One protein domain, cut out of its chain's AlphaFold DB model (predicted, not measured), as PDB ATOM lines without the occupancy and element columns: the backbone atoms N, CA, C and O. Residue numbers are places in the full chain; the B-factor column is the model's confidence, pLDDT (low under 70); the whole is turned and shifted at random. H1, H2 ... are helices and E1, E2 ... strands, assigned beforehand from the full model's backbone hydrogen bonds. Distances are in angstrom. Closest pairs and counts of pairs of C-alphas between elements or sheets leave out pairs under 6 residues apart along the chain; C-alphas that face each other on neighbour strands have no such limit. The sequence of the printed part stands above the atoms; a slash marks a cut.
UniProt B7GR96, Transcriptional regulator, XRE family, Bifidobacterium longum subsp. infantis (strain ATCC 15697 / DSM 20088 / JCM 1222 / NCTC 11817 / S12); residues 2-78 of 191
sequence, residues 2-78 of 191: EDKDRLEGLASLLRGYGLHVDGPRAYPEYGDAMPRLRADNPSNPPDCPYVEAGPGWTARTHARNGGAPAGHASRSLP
ATOM      1  N   GLU A   2     195.069 337.300 325.256       69.19
ATOM      2  CA  GLU A   2     195.980 337.592 324.148       69.19
ATOM      3  C   GLU A   2     197.163 336.614 324.203       69.19
ATOM      4  O   GLU A   2     197.557 336.165 325.282       69.19
ATOM      5  N   ASP A   3     197.740 336.260 323.049       71.75
ATOM      6  CA  ASP A   3     198.887 335.335 322.971       71.75
ATOM      7  C   ASP A   3     200.057 335.784 323.862       71.75
ATOM      8  O   ASP A   3     200.804 334.960 324.391       71.75
ATOM      9  N   LYS A   4     200.171 337.096 324.096       75.44
ATOM     10  CA  LYS A   4     201.123 337.691 325.033       75.44
ATOM     11  C   LYS A   4     200.913 337.210 326.473       75.44
ATOM     12  O   LYS A   4     201.870 336.742 327.083       75.44
ATOM     13  N   ASP A   5     199.687 337.266 326.993       79.94
ATOM     14  CA  ASP A   5     199.372 336.860 328.371       79.94
ATOM     15  C   ASP A   5     199.630 335.362 328.577       79.94
ATOM     16  O   ASP A   5     200.167 334.944 329.605       79.94
ATOM     17  N   ARG A   6     199.296 334.543 327.567       80.88
ATOM     18  CA  ARG A   6     199.586 333.100 327.585       80.88
ATOM     19  C   ARG A   6     201.091 332.847 327.674       80.88
ATOM     20  O   ARG A   6     201.527 332.005 328.459       80.88
ATOM     21  N   LEU A   7     201.890 333.582 326.897       82.31
ATOM     22  CA  LEU A   7     203.347 333.463 326.919       82.31
ATOM     23  C   LEU A   7     203.964 333.991 328.218       82.31
ATOM     24  O   LEU A   7     204.928 333.394 328.688       82.31
ATOM     25  N   GLU A   8     203.425 335.049 328.826       85.31
ATOM     26  CA  GLU A   8     203.888 335.527 330.138       85.31
ATOM     27  C   GLU A   8     203.590 334.515 331.250       85.31
ATOM     28  O   GLU A   8     204.467 334.217 332.067       85.31
ATOM     29  N   GLY A   9     202.401 333.903 331.234       85.31
ATOM     30  CA  GLY A   9     202.059 332.802 332.137       85.31
ATOM     31  C   GLY A   9     203.008 331.611 331.981       85.31
ATOM     32  O   GLY A   9     203.543 331.103 332.968       85.31
ATOM     33  N   LEU A  10     203.293 331.209 330.738       84.88
ATOM     34  CA  LEU A  10     204.275 330.166 330.435       84.88
ATOM     35  C   LEU A  10     205.681 330.546 330.927       84.88
ATOM     36  O   LEU A  10     206.357 329.719 331.536       84.88
ATOM     37  N   ALA A  11     206.110 331.794 330.720       86.75
ATOM     38  CA  ALA A  11     207.406 332.300 331.171       86.75
ATOM     39  C   ALA A  11     207.586 332.175 332.680       86.75
ATOM     40  O   ALA A  11     208.631 331.723 333.152       86.75
ATOM     41  N   SER A  12     206.562 332.579 333.430       86.12
ATOM     42  CA  SER A  12     206.566 332.523 334.887       86.12
ATOM     43  C   SER A  12     206.692 331.079 335.383       86.12
ATOM     44  O   SER A  12     207.551 330.774 336.209       86.12
ATOM     45  N   LEU A  13     205.918 330.157 334.797       84.38
ATOM     46  CA  LEU A  13     205.981 328.734 335.138       84.38
ATOM     47  C   LEU A  13     207.354 328.127 334.819       84.38
ATOM     48  O   LEU A  13     207.895 327.405 335.648       84.38
ATOM     49  N   LEU A  14     207.937 328.438 333.657       82.25
ATOM     50  CA  LEU A  14     209.257 327.935 333.253       82.25
ATOM     51  C   LEU A  14     210.384 328.429 334.163       82.25
ATOM     52  O   LEU A  14     211.254 327.640 334.527       82.25
ATOM     53  N   ARG A  15     210.332 329.691 334.604       83.19
ATOM     54  CA  ARG A  15     211.240 330.199 335.643       83.19
ATOM     55  C   ARG A  15     211.091 329.429 336.958       83.19
ATOM     56  O   ARG A  15     212.090 329.184 337.622       83.19
ATOM     57  N   GLY A  16     209.878 328.986 337.296       76.38
ATOM     58  CA  GLY A  16     209.617 328.107 338.442       76.38
ATOM     59  C   GLY A  16     210.324 326.746 338.370       76.38
ATOM     60  O   GLY A  16     210.641 326.180 339.410       76.38
ATOM     61  N   TYR A  17     210.650 326.256 337.168       69.56
ATOM     62  CA  TYR A  17     211.505 325.075 336.962       69.56
ATOM     63  C   TYR A  17     213.011 325.398 336.983       69.56
ATOM     64  O   TYR A  17     213.828 324.537 336.662       69.56
ATOM     65  N   GLY A  18     213.403 326.637 337.300       73.25
ATOM     66  CA  GLY A  18     214.799 327.082 337.279       73.25
ATOM     67  C   GLY A  18     215.362 327.331 335.875       73.25
ATOM     68  O   GLY A  18     216.577 327.427 335.714       73.25
ATOM     69  N   LEU A  19     214.508 327.431 334.850       81.00
ATOM     70  CA  LEU A  19     214.945 327.727 333.487       81.00
ATOM     71  C   LEU A  19     215.232 329.214 333.302       81.00
ATOM     72  O   LEU A  19     214.517 330.081 333.813       81.00
ATOM     73  N   HIS A  20     216.247 329.500 332.495       85.38
ATOM     74  CA  HIS A  20     216.476 330.835 331.981       85.38
ATOM     75  C   HIS A  20     215.473 331.109 330.853       85.38
ATOM     76  O   HIS A  20     215.244 330.263 329.988       85.38
ATOM     77  N   VAL A  21     214.828 332.277 330.895       88.56
ATOM     78  CA  VAL A  21     213.748 332.641 329.974       88.56
ATOM     79  C   VAL A  21     213.944 334.069 329.474       88.56
ATOM     80  O   VAL A  21     213.903 335.013 330.265       88.56
ATOM     81  N   ASP A  22     214.091 334.216 328.158       86.00
ATOM     82  CA  ASP A  22     214.169 335.487 327.435       86.00
ATOM     83  C   ASP A  22     212.844 335.770 326.702       86.00
ATOM     84  O   ASP A  22     212.365 334.968 325.893       86.00
ATOM     85  N   GLY A  23     212.239 336.924 326.997       81.44
ATOM     86  CA  GLY A  23     210.898 337.301 326.552       81.44
ATOM     87  C   GLY A  23     209.769 336.942 327.543       81.44
ATOM     88  O   GLY A  23     210.036 336.575 328.694       81.44
ATOM     89  N   PRO A  24     208.495 337.065 327.118       77.25
ATOM     90  CA  PRO A  24     208.057 337.271 325.737       77.25
ATOM     91  C   PRO A  24     208.409 338.647 325.151       77.25
ATOM     92  O   PRO A  24     208.160 339.676 325.770       77.25
ATOM     93  N   ARG A  25     208.962 338.675 323.931       72.62
ATOM     94  CA  ARG A  25     209.233 339.912 323.172       72.62
ATOM     95  C   ARG A  25     208.859 339.755 321.704       72.62
ATOM     96  O   ARG A  25     208.926 338.649 321.170       72.62
ATOM     97  N   ALA A  26     208.453 340.851 321.064       68.31
ATOM     98  CA  ALA A  26     208.299 340.885 319.615       68.31
ATOM     99  C   ALA A  26     209.689 340.828 318.968       68.31
ATOM    100  O   ALA A  26     210.606 341.517 319.418       68.31
ATOM    101  N   TYR A  27     209.834 340.009 317.931       60.94
ATOM    102  CA  TYR A  27     211.068 339.894 317.159       60.94
ATOM    103  C   TYR A  27     210.851 340.577 315.802       60.94
ATOM    104  O   TYR A  27     210.311 339.945 314.887       60.94
ATOM    105  N   PRO A  28     211.182 341.879 315.679       58.06
ATOM    106  CA  PRO A  28     210.871 342.676 314.492       58.06
ATOM    107  C   PRO A  28     211.523 342.135 313.212       58.06
ATOM    108  O   PRO A  28     211.015 342.383 312.122       58.06
ATOM    109  N   GLU A  29     212.589 341.337 313.322       58.16
ATOM    110  CA  GLU A  29     213.230 340.653 312.194       58.16
ATOM    111  C   GLU A  29     212.338 339.610 311.492       58.16
ATOM    112  O   GLU A  29     212.653 339.196 310.378       58.16
ATOM    113  N   TYR A  30     211.220 339.198 312.102       55.41
ATOM    114  CA  TYR A  30     210.270 338.249 311.511       55.41
ATOM    115  C   TYR A  30     209.026 338.907 310.899       55.41
ATOM    116  O   TYR A  30     208.118 338.187 310.493       55.41
ATOM    117  N   GLY A  31     208.959 340.241 310.821       52.78
ATOM    118  CA  GLY A  31     207.852 340.982 310.195       52.78
ATOM    119  C   GLY A  31     206.538 340.988 310.989       52.78
ATOM    120  O   GLY A  31     205.778 341.947 310.899       52.78
ATOM    121  N   ASP A  32     206.314 339.976 311.828       55.16
ATOM    122  CA  ASP A  32     205.154 339.861 312.703       55.16
ATOM    123  C   ASP A  32     205.493 340.343 314.119       55.16
ATOM    124  O   ASP A  32     206.368 339.794 314.793       55.16
ATOM    125  N   ALA A  33     204.740 341.326 314.617       59.09
ATOM    126  CA  ALA A  33     204.801 341.846 315.988       59.09
ATOM    127  C   ALA A  33     204.341 340.826 317.060       59.09
ATOM    128  O   ALA A  33     203.858 341.207 318.127       59.09
ATOM    129  N   MET A  34     204.441 339.524 316.781       65.12
ATOM    130  CA  MET A  34     203.962 338.477 317.669       65.12
ATOM    131  C   MET A  34     205.020 338.133 318.722       65.12
ATOM    132  O   MET A  34     206.171 337.839 318.373       65.12
ATOM    133  N   PRO A  35     204.654 338.163 320.015       72.25
ATOM    134  CA  PRO A  35     205.572 337.835 321.087       72.25
ATOM    135  C   PRO A  35     206.057 336.389 320.958       72.25
ATOM    136  O   PRO A  35     205.286 335.481 320.647       72.25
ATOM    137  N   ARG A  36     207.345 336.167 321.221       82.12
ATOM    138  CA  ARG A  36     207.917 334.827 321.396       82.12
ATOM    139  C   ARG A  36     208.716 334.760 322.676       82.12
ATOM    140  O   ARG A  36     209.280 335.761 323.118       82.12
ATOM    141  N   LEU A  37     208.798 333.559 323.220       85.69
ATOM    142  CA  LEU A  37     209.543 333.232 324.419       85.69
ATOM    143  C   LEU A  37     210.635 332.225 324.084       85.69
ATOM    144  O   LEU A  37     210.366 331.218 323.434       85.69
ATOM    145  N   ARG A  38     211.855 332.476 324.553       86.38
ATOM    146  CA  ARG A  38     212.955 331.516 324.490       86.38
ATOM    147  C   ARG A  38     213.261 331.023 325.889       86.38
ATOM    148  O   ARG A  38     213.376 331.829 326.804       86.38
ATOM    149  N   ALA A  39     213.385 329.714 326.041       84.44
ATOM    150  CA  ALA A  39     213.773 329.084 327.287       84.44
ATOM    151  C   ALA A  39     214.977 328.173 327.065       84.44
ATOM    152  O   ALA A  39     215.031 327.407 326.096       84.44
ATOM    153  N   ASP A  40     215.925 328.240 327.987       80.69
ATOM    154  CA  ASP A  40     217.080 327.365 328.037       80.69
ATOM    155  C   ASP A  40     217.423 326.990 329.481       80.69
ATOM    156  O   ASP A  40     217.060 327.676 330.434       80.69
ATOM    157  N   ASN A  41     218.088 325.850 329.654       76.25
ATOM    158  CA  ASN A  41     218.627 325.458 330.949       76.25
ATOM    159  C   ASN A  41     220.109 325.861 330.974       76.25
ATOM    160  O   ASN A  41     220.889 325.259 330.232       76.25
ATOM    161  N   PRO A  42     220.511 326.858 331.783       68.31
ATOM    162  CA  PRO A  42     221.883 327.367 331.794       68.31
ATOM    163  C   PRO A  42     222.902 326.331 332.287       68.31
ATOM    164  O   PRO A  42     224.091 326.467 332.014       68.31
ATOM    165  N   SER A  43     222.444 325.288 332.982       66.56
ATOM    166  CA  SER A  43     223.275 324.157 333.401       66.56
ATOM    167  C   SER A  43     223.579 323.183 332.259       66.56
ATOM    168  O   SER A  43     224.452 322.328 332.406       66.56
ATOM    169  N   ASN A  44     222.869 323.278 331.128       65.19
ATOM    170  CA  ASN A  44     223.157 322.448 329.966       65.19
ATOM    171  C   ASN A  44     224.394 322.972 329.213       65.19
ATOM    172  O   ASN A  44     224.625 324.182 329.164       65.19
ATOM    173  N   PRO A  45     225.155 322.081 328.551       58.19
ATOM    174  CA  PRO A  45     226.234 322.468 327.649       58.19
ATOM    175  C   PRO A  45     225.794 323.511 326.598       58.19
ATOM    176  O   PRO A  45     224.647 323.480 326.146       58.19
ATOM    177  N   PRO A  46     226.677 324.425 326.158       57.97
ATOM    178  CA  PRO A  46     226.322 325.508 325.231       57.97
ATOM    179  C   PRO A  46     225.868 325.027 323.841       57.97
ATOM    180  O   PRO A  46     225.194 325.756 323.119       57.97
ATOM    181  N   ASP A  47     226.193 323.800 323.458       55.19
ATOM    182  CA  ASP A  47     225.724 323.124 322.247       55.19
ATOM    183  C   ASP A  47     224.317 322.510 322.390       55.19
ATOM    184  O   ASP A  47     223.717 322.097 321.390       55.19
ATOM    185  N   CYS A  48     223.740 322.500 323.597       58.69
ATOM    186  CA  CYS A  48     222.371 322.047 323.814       58.69
ATOM    187  C   CYS A  48     221.339 323.036 323.239       58.69
ATOM    188  O   CYS A  48     221.493 324.260 323.344       58.69
ATOM    189  N   PRO A  49     220.257 322.515 322.634       65.69
ATOM    190  CA  PRO A  49     219.242 323.342 322.005       65.69
ATOM    191  C   PRO A  49     218.454 324.162 323.034       65.69
ATOM    192  O   PRO A  49     218.260 323.726 324.168       65.69
ATOM    193  N   TYR A  50     217.942 325.317 322.607       71.00
ATOM    194  CA  TYR A  50     216.934 326.075 323.356       71.00
ATOM    195  C   TYR A  50     215.540 325.812 322.777       71.00
ATOM    196  O   TYR A  50     215.408 325.384 321.622       71.00
ATOM    197  N   VAL A  51     214.498 326.053 323.572       74.00
ATOM    198  CA  VAL A  51     213.106 325.959 323.121       74.00
ATOM    199  C   VAL A  51     212.564 327.358 322.871       74.00
ATOM    200  O   VAL A  51     212.647 328.224 323.736       74.00
ATOM    201  N   GLU A  52     211.991 327.574 321.693       81.19
ATOM    202  CA  GLU A  52     211.222 328.771 321.362       81.19
ATOM    203  C   GLU A  52     209.728 328.430 321.373       81.19
ATOM    204  O   GLU A  52     209.306 327.505 320.681       81.19
ATOM    205  N   ALA A  53     208.938 329.170 322.149       79.12
ATOM    206  CA  ALA A  53     207.481 329.158 322.100       79.12
ATOM    207  C   ALA A  53     206.992 330.423 321.385       79.12
ATOM    208  O   ALA A  53     207.429 331.533 321.702       79.12
ATOM    209  N   GLY A  54     206.106 330.268 320.406       75.75
ATOM    210  CA  GLY A  54     205.688 331.378 319.550       75.75
ATOM    211  C   GLY A  54     204.411 331.091 318.753       75.75
ATOM    212  O   GLY A  54     203.594 330.280 319.200       75.75
ATOM    213  N   PRO A  55     204.230 331.737 317.583       63.62
ATOM    214  CA  PRO A  55     202.980 331.731 316.824       63.62
ATOM    215  C   PRO A  55     202.384 330.333 316.625       63.62
ATOM    216  O   PRO A  55     203.102 329.359 316.367       63.62
ATOM    217  N   GLY A  56     201.058 330.245 316.752       71.50
ATOM    218  CA  GLY A  56     200.317 328.983 316.684       71.50
ATOM    219  C   GLY A  56     200.449 328.109 317.934       71.50
ATOM    220  O   GLY A  56     200.147 326.921 317.861       71.50
ATOM    221  N   TRP A  57     200.925 328.676 319.051       78.12
ATOM    222  CA  TRP A  57     201.132 327.970 320.318       78.12
ATOM    223  C   TRP A  57     201.990 326.712 320.113       78.12
ATOM    224  O   TRP A  57     201.622 325.597 320.474       78.12
ATOM    225  N   THR A  58     203.142 326.893 319.454       79.25
ATOM    226  CA  THR A  58     204.088 325.810 319.148       79.25
ATOM    227  C   THR A  58     205.422 326.014 319.854       79.25
ATOM    228  O   THR A  58     205.933 327.130 319.901       79.25
ATOM    229  N   ALA A  59     205.995 324.928 320.375       78.38
ATOM    230  CA  ALA A  59     207.357 324.855 320.886       78.38
ATOM    231  C   ALA A  59     208.289 324.247 319.834       78.38
ATOM    232  O   ALA A  59     207.999 323.187 319.273       78.38
ATOM    233  N   ARG A  60     209.423 324.903 319.586       76.25
ATOM    234  CA  ARG A  60     210.436 324.482 318.611       76.25
ATOM    235  C   ARG A  60     211.804 324.403 319.263       76.25
ATOM    236  O   ARG A  60     212.189 325.314 319.985       76.25
ATOM    237  N   THR A  61     212.550 323.333 318.998       73.25
ATOM    238  CA  THR A  61     213.957 323.235 319.412       73.25
ATOM    239  C   THR A  61     214.876 323.836 318.353       73.25
ATOM    240  O   THR A  61     214.802 323.470 317.180       73.25
ATOM    241  N   HIS A  62     215.774 324.720 318.775       68.88
ATOM    242  CA  HIS A  62     216.733 325.398 317.905       68.88
ATOM    243  C   HIS A  62     218.168 325.070 318.318       68.88
ATOM    244  O   HIS A  62     218.468 324.986 319.508       68.88
ATOM    245  N   ALA A  63     219.066 324.892 317.343       65.81
ATOM    246  CA  ALA A  63     220.494 324.769 317.627       65.81
ATOM    247  C   ALA A  63     221.052 326.126 318.048       65.81
ATOM    248  O   ALA A  63     220.819 327.122 317.364       65.81
ATOM    249  N   ARG A  64     221.854 326.160 319.115       63.22
ATOM    250  CA  ARG A  64     222.462 327.414 319.577       63.22
ATOM    251  C   ARG A  64     223.478 327.990 318.568       63.22
ATOM    252  O   ARG A  64     223.629 329.200 318.492       63.22
ATOM    253  N   ASN A  65     224.084 327.141 317.727       63.25
ATOM    254  CA  ASN A  65     225.133 327.516 316.762       63.25
ATOM    255  C   ASN A  65     224.658 327.640 315.296       63.25
ATOM    256  O   ASN A  65     225.480 327.603 314.385       63.25
ATOM    257  N   GLY A  66     223.348 327.721 315.026       54.03
ATOM    258  CA  GLY A  66     222.829 327.918 313.658       54.03
ATOM    259  C   GLY A  66     222.915 326.706 312.711       54.03
ATOM    260  O   GLY A  66     222.582 326.827 311.536       54.03
ATOM    261  N   GLY A  67     223.331 325.534 313.204       55.06
ATOM    262  CA  GLY A  67     223.282 324.260 312.472       55.06
ATOM    263  C   GLY A  67     221.948 323.519 312.626       55.06
ATOM    264  O   GLY A  67     221.033 323.981 313.307       55.06
ATOM    265  N   ALA A  68     221.832 322.321 312.041       47.31
ATOM    266  CA  ALA A  68     220.722 321.435 312.379       47.31
ATOM    267  C   ALA A  68     220.858 321.022 313.865       47.31
ATOM    268  O   ALA A  68     221.876 320.431 314.225       47.31
ATOM    269  N   PRO A  69     219.885 321.317 314.750       51.03
ATOM    270  CA  PRO A  69     219.884 320.798 316.104       51.03
ATOM    271  C   PRO A  69     219.954 319.282 316.033       51.03
ATOM    272  O   PRO A  69     219.340 318.660 315.159       51.03
ATOM    273  N   ALA A  70     220.653 318.684 316.994       46.59
ATOM    274  CA  ALA A  70     220.565 317.257 317.250       46.59
ATOM    275  C   ALA A  70     219.112 316.925 317.656       46.59
ATOM    276  O   ALA A  70     218.753 316.941 318.834       46.59
ATOM    277  N   GLY A  71     218.266 316.701 316.642       48.97
ATOM    278  CA  GLY A  71     216.814 316.506 316.654       48.97
ATOM    279  C   GLY A  71     215.982 317.807 316.654       48.97
ATOM    280  O   GLY A  71     215.631 318.365 317.692       48.97
ATOM    281  N   HIS A  72     215.537 318.265 315.493       53.62
ATOM    282  CA  HIS A  72     214.428 319.222 315.451       53.62
ATOM    283  C   HIS A  72     213.162 318.586 316.045       53.62
ATOM    284  O   HIS A  72     212.758 317.499 315.639       53.62
ATOM    285  N   ALA A  73     212.530 319.257 317.003       61.19
ATOM    286  CA  ALA A  73     211.190 318.938 317.467       61.19
ATOM    287  C   ALA A  73     210.355 320.217 317.399       61.19
ATOM    288  O   ALA A  73     210.634 321.171 318.116       61.19
ATOM    289  N   SER A  74     209.354 320.222 316.518       71.06
ATOM    290  CA  SER A  74     208.256 321.188 316.542       71.06
ATOM    291  C   SER A  74     207.042 320.495 317.145       71.06
ATOM    292  O   SER A  74     206.721 319.368 316.756       71.06
ATOM    293  N   ARG A  75     206.397 321.126 318.124       73.12
ATOM    294  CA  ARG A  75     205.248 320.565 318.839       73.12
ATOM    295  C   ARG A  75     204.210 321.629 319.115       73.12
ATOM    296  O   ARG A  75     204.565 322.705 319.577       73.12
ATOM    297  N   SER A  76     202.942 321.293 318.923       80.56
ATOM    298  CA  SER A  76     201.848 322.076 319.492       80.56
ATOM    299  C   SER A  76     201.881 321.959 321.013       80.56
ATOM    300  O   SER A  76     202.053 320.865 321.558       80.56
ATOM    301  N   LEU A  77     201.760 323.094 321.688       77.75
ATOM    302  CA  LEU A  77     201.639 323.164 323.132       77.75
ATOM    303  C   LEU A  77     200.183 322.872 323.537       77.75
ATOM    304  O   LEU A  77     199.262 323.262 322.818       77.75
ATOM    305  N   PRO A  78     199.949 322.184 324.667       75.75
ATOM    306  CA  PRO A  78     198.621 322.063 325.261       75.75
ATOM    307  C   PRO A  78     198.028 323.433 325.592       75.75
ATOM    308  O   PRO A  78     198.765 324.346 325.963       75.75
TER     309      PRO A  78
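AT A GLANCE: This is residues 2 to 78 of the 191 residues of the protein "Transcriptional regulator, XRE family" of Bifidobacterium longum subsp. infantis (strain ATCC 15697 / DSM 20088 / JCM 1222 / NCTC 11817 / S12) (UniProt B7GR96). One strongly twisted sheet of five strands is covered on one face, toward its E1 and E2 side, by the single helix H1, which runs along the strands; no named helix covers the other face. The strands follow one another across the sheet as a row of hairpins, with the short E5 at the far edge from E1. The printed part has 77 residues with one named helix and five named strands, in the chain order H1 E1 E2 E3 E4 E5; the sheet's order is E1 - E2 - E3 - E4 - E5, all antiparallel, and the class is mixed, helices and strands. The whole is compact, with a radius of gyration of the C-alphas of 12.3 A and spans of 33 by 29 by 23 A.

IN THESE COORDINATES: E1, residues 20 to 26, is 17.9 A long and begins at C-alpha 20, (216.476, 330.835, 331.981). E2, residues 35 to 40, measures 17.0 A, E3, residues 50 to 54, 13.0 A, and E4, residues 58 to 62, 12.7 A. E5, residues 74 to 76, is 7.1 A long and ends at C-alpha 76, (201.848, 322.076, 319.492). H1, residues 3 to 16, begins at C-alpha 3, (198.887, 335.335, 322.971), and is 20.2 A long.

HOW THE PARTS SIT: The five strands form a meander, each strand the antiparallel neighbour of the one before. In the hairpin of E1 and E2, at 164 degrees, N 22 and O 38 are within hydrogen-bond range at 2.8 A. In the hairpin of E2 and E3, at 161 degrees, N 39 and O 51 are 2.8 A apart. E3 and E4, a hairpin at 149 degrees, have N 52 and O 60 at 2.8 A. E4 and E5, a hairpin at 162 degrees, have N 59 and O 75 at 2.8 A. E1 and E5 are the edge strands, and they are apart. H1 is on the sheet at a height of 8.8 A over it, giving two layers, a helix on one face of a sheet. It lies over E1 and E2, and on the local plane its line and that of E2 stand at 13 degrees. The closest C-alphas of H1 and E1 are those of Leu 7 and Pro 24, 6.2 A; those of H1 and E2 are Lys 4 and Pro 35, 5.9 A. In H1 every O i to N i+4 pair is within hydrogen-bond range.

THE WHOLE: The two C-alphas farthest apart, those of Glu 2 and Pro 45, are 34.0 A apart. The printed part has no cut. The link E4 to E5, 11 residues, is long; H1 to E1 and E3 to E4 are tight. The mean pLDDT of the printed part is 71.2, with 32 residues under 70, among them 26 to 34, 42 to 49 and 62 to 73.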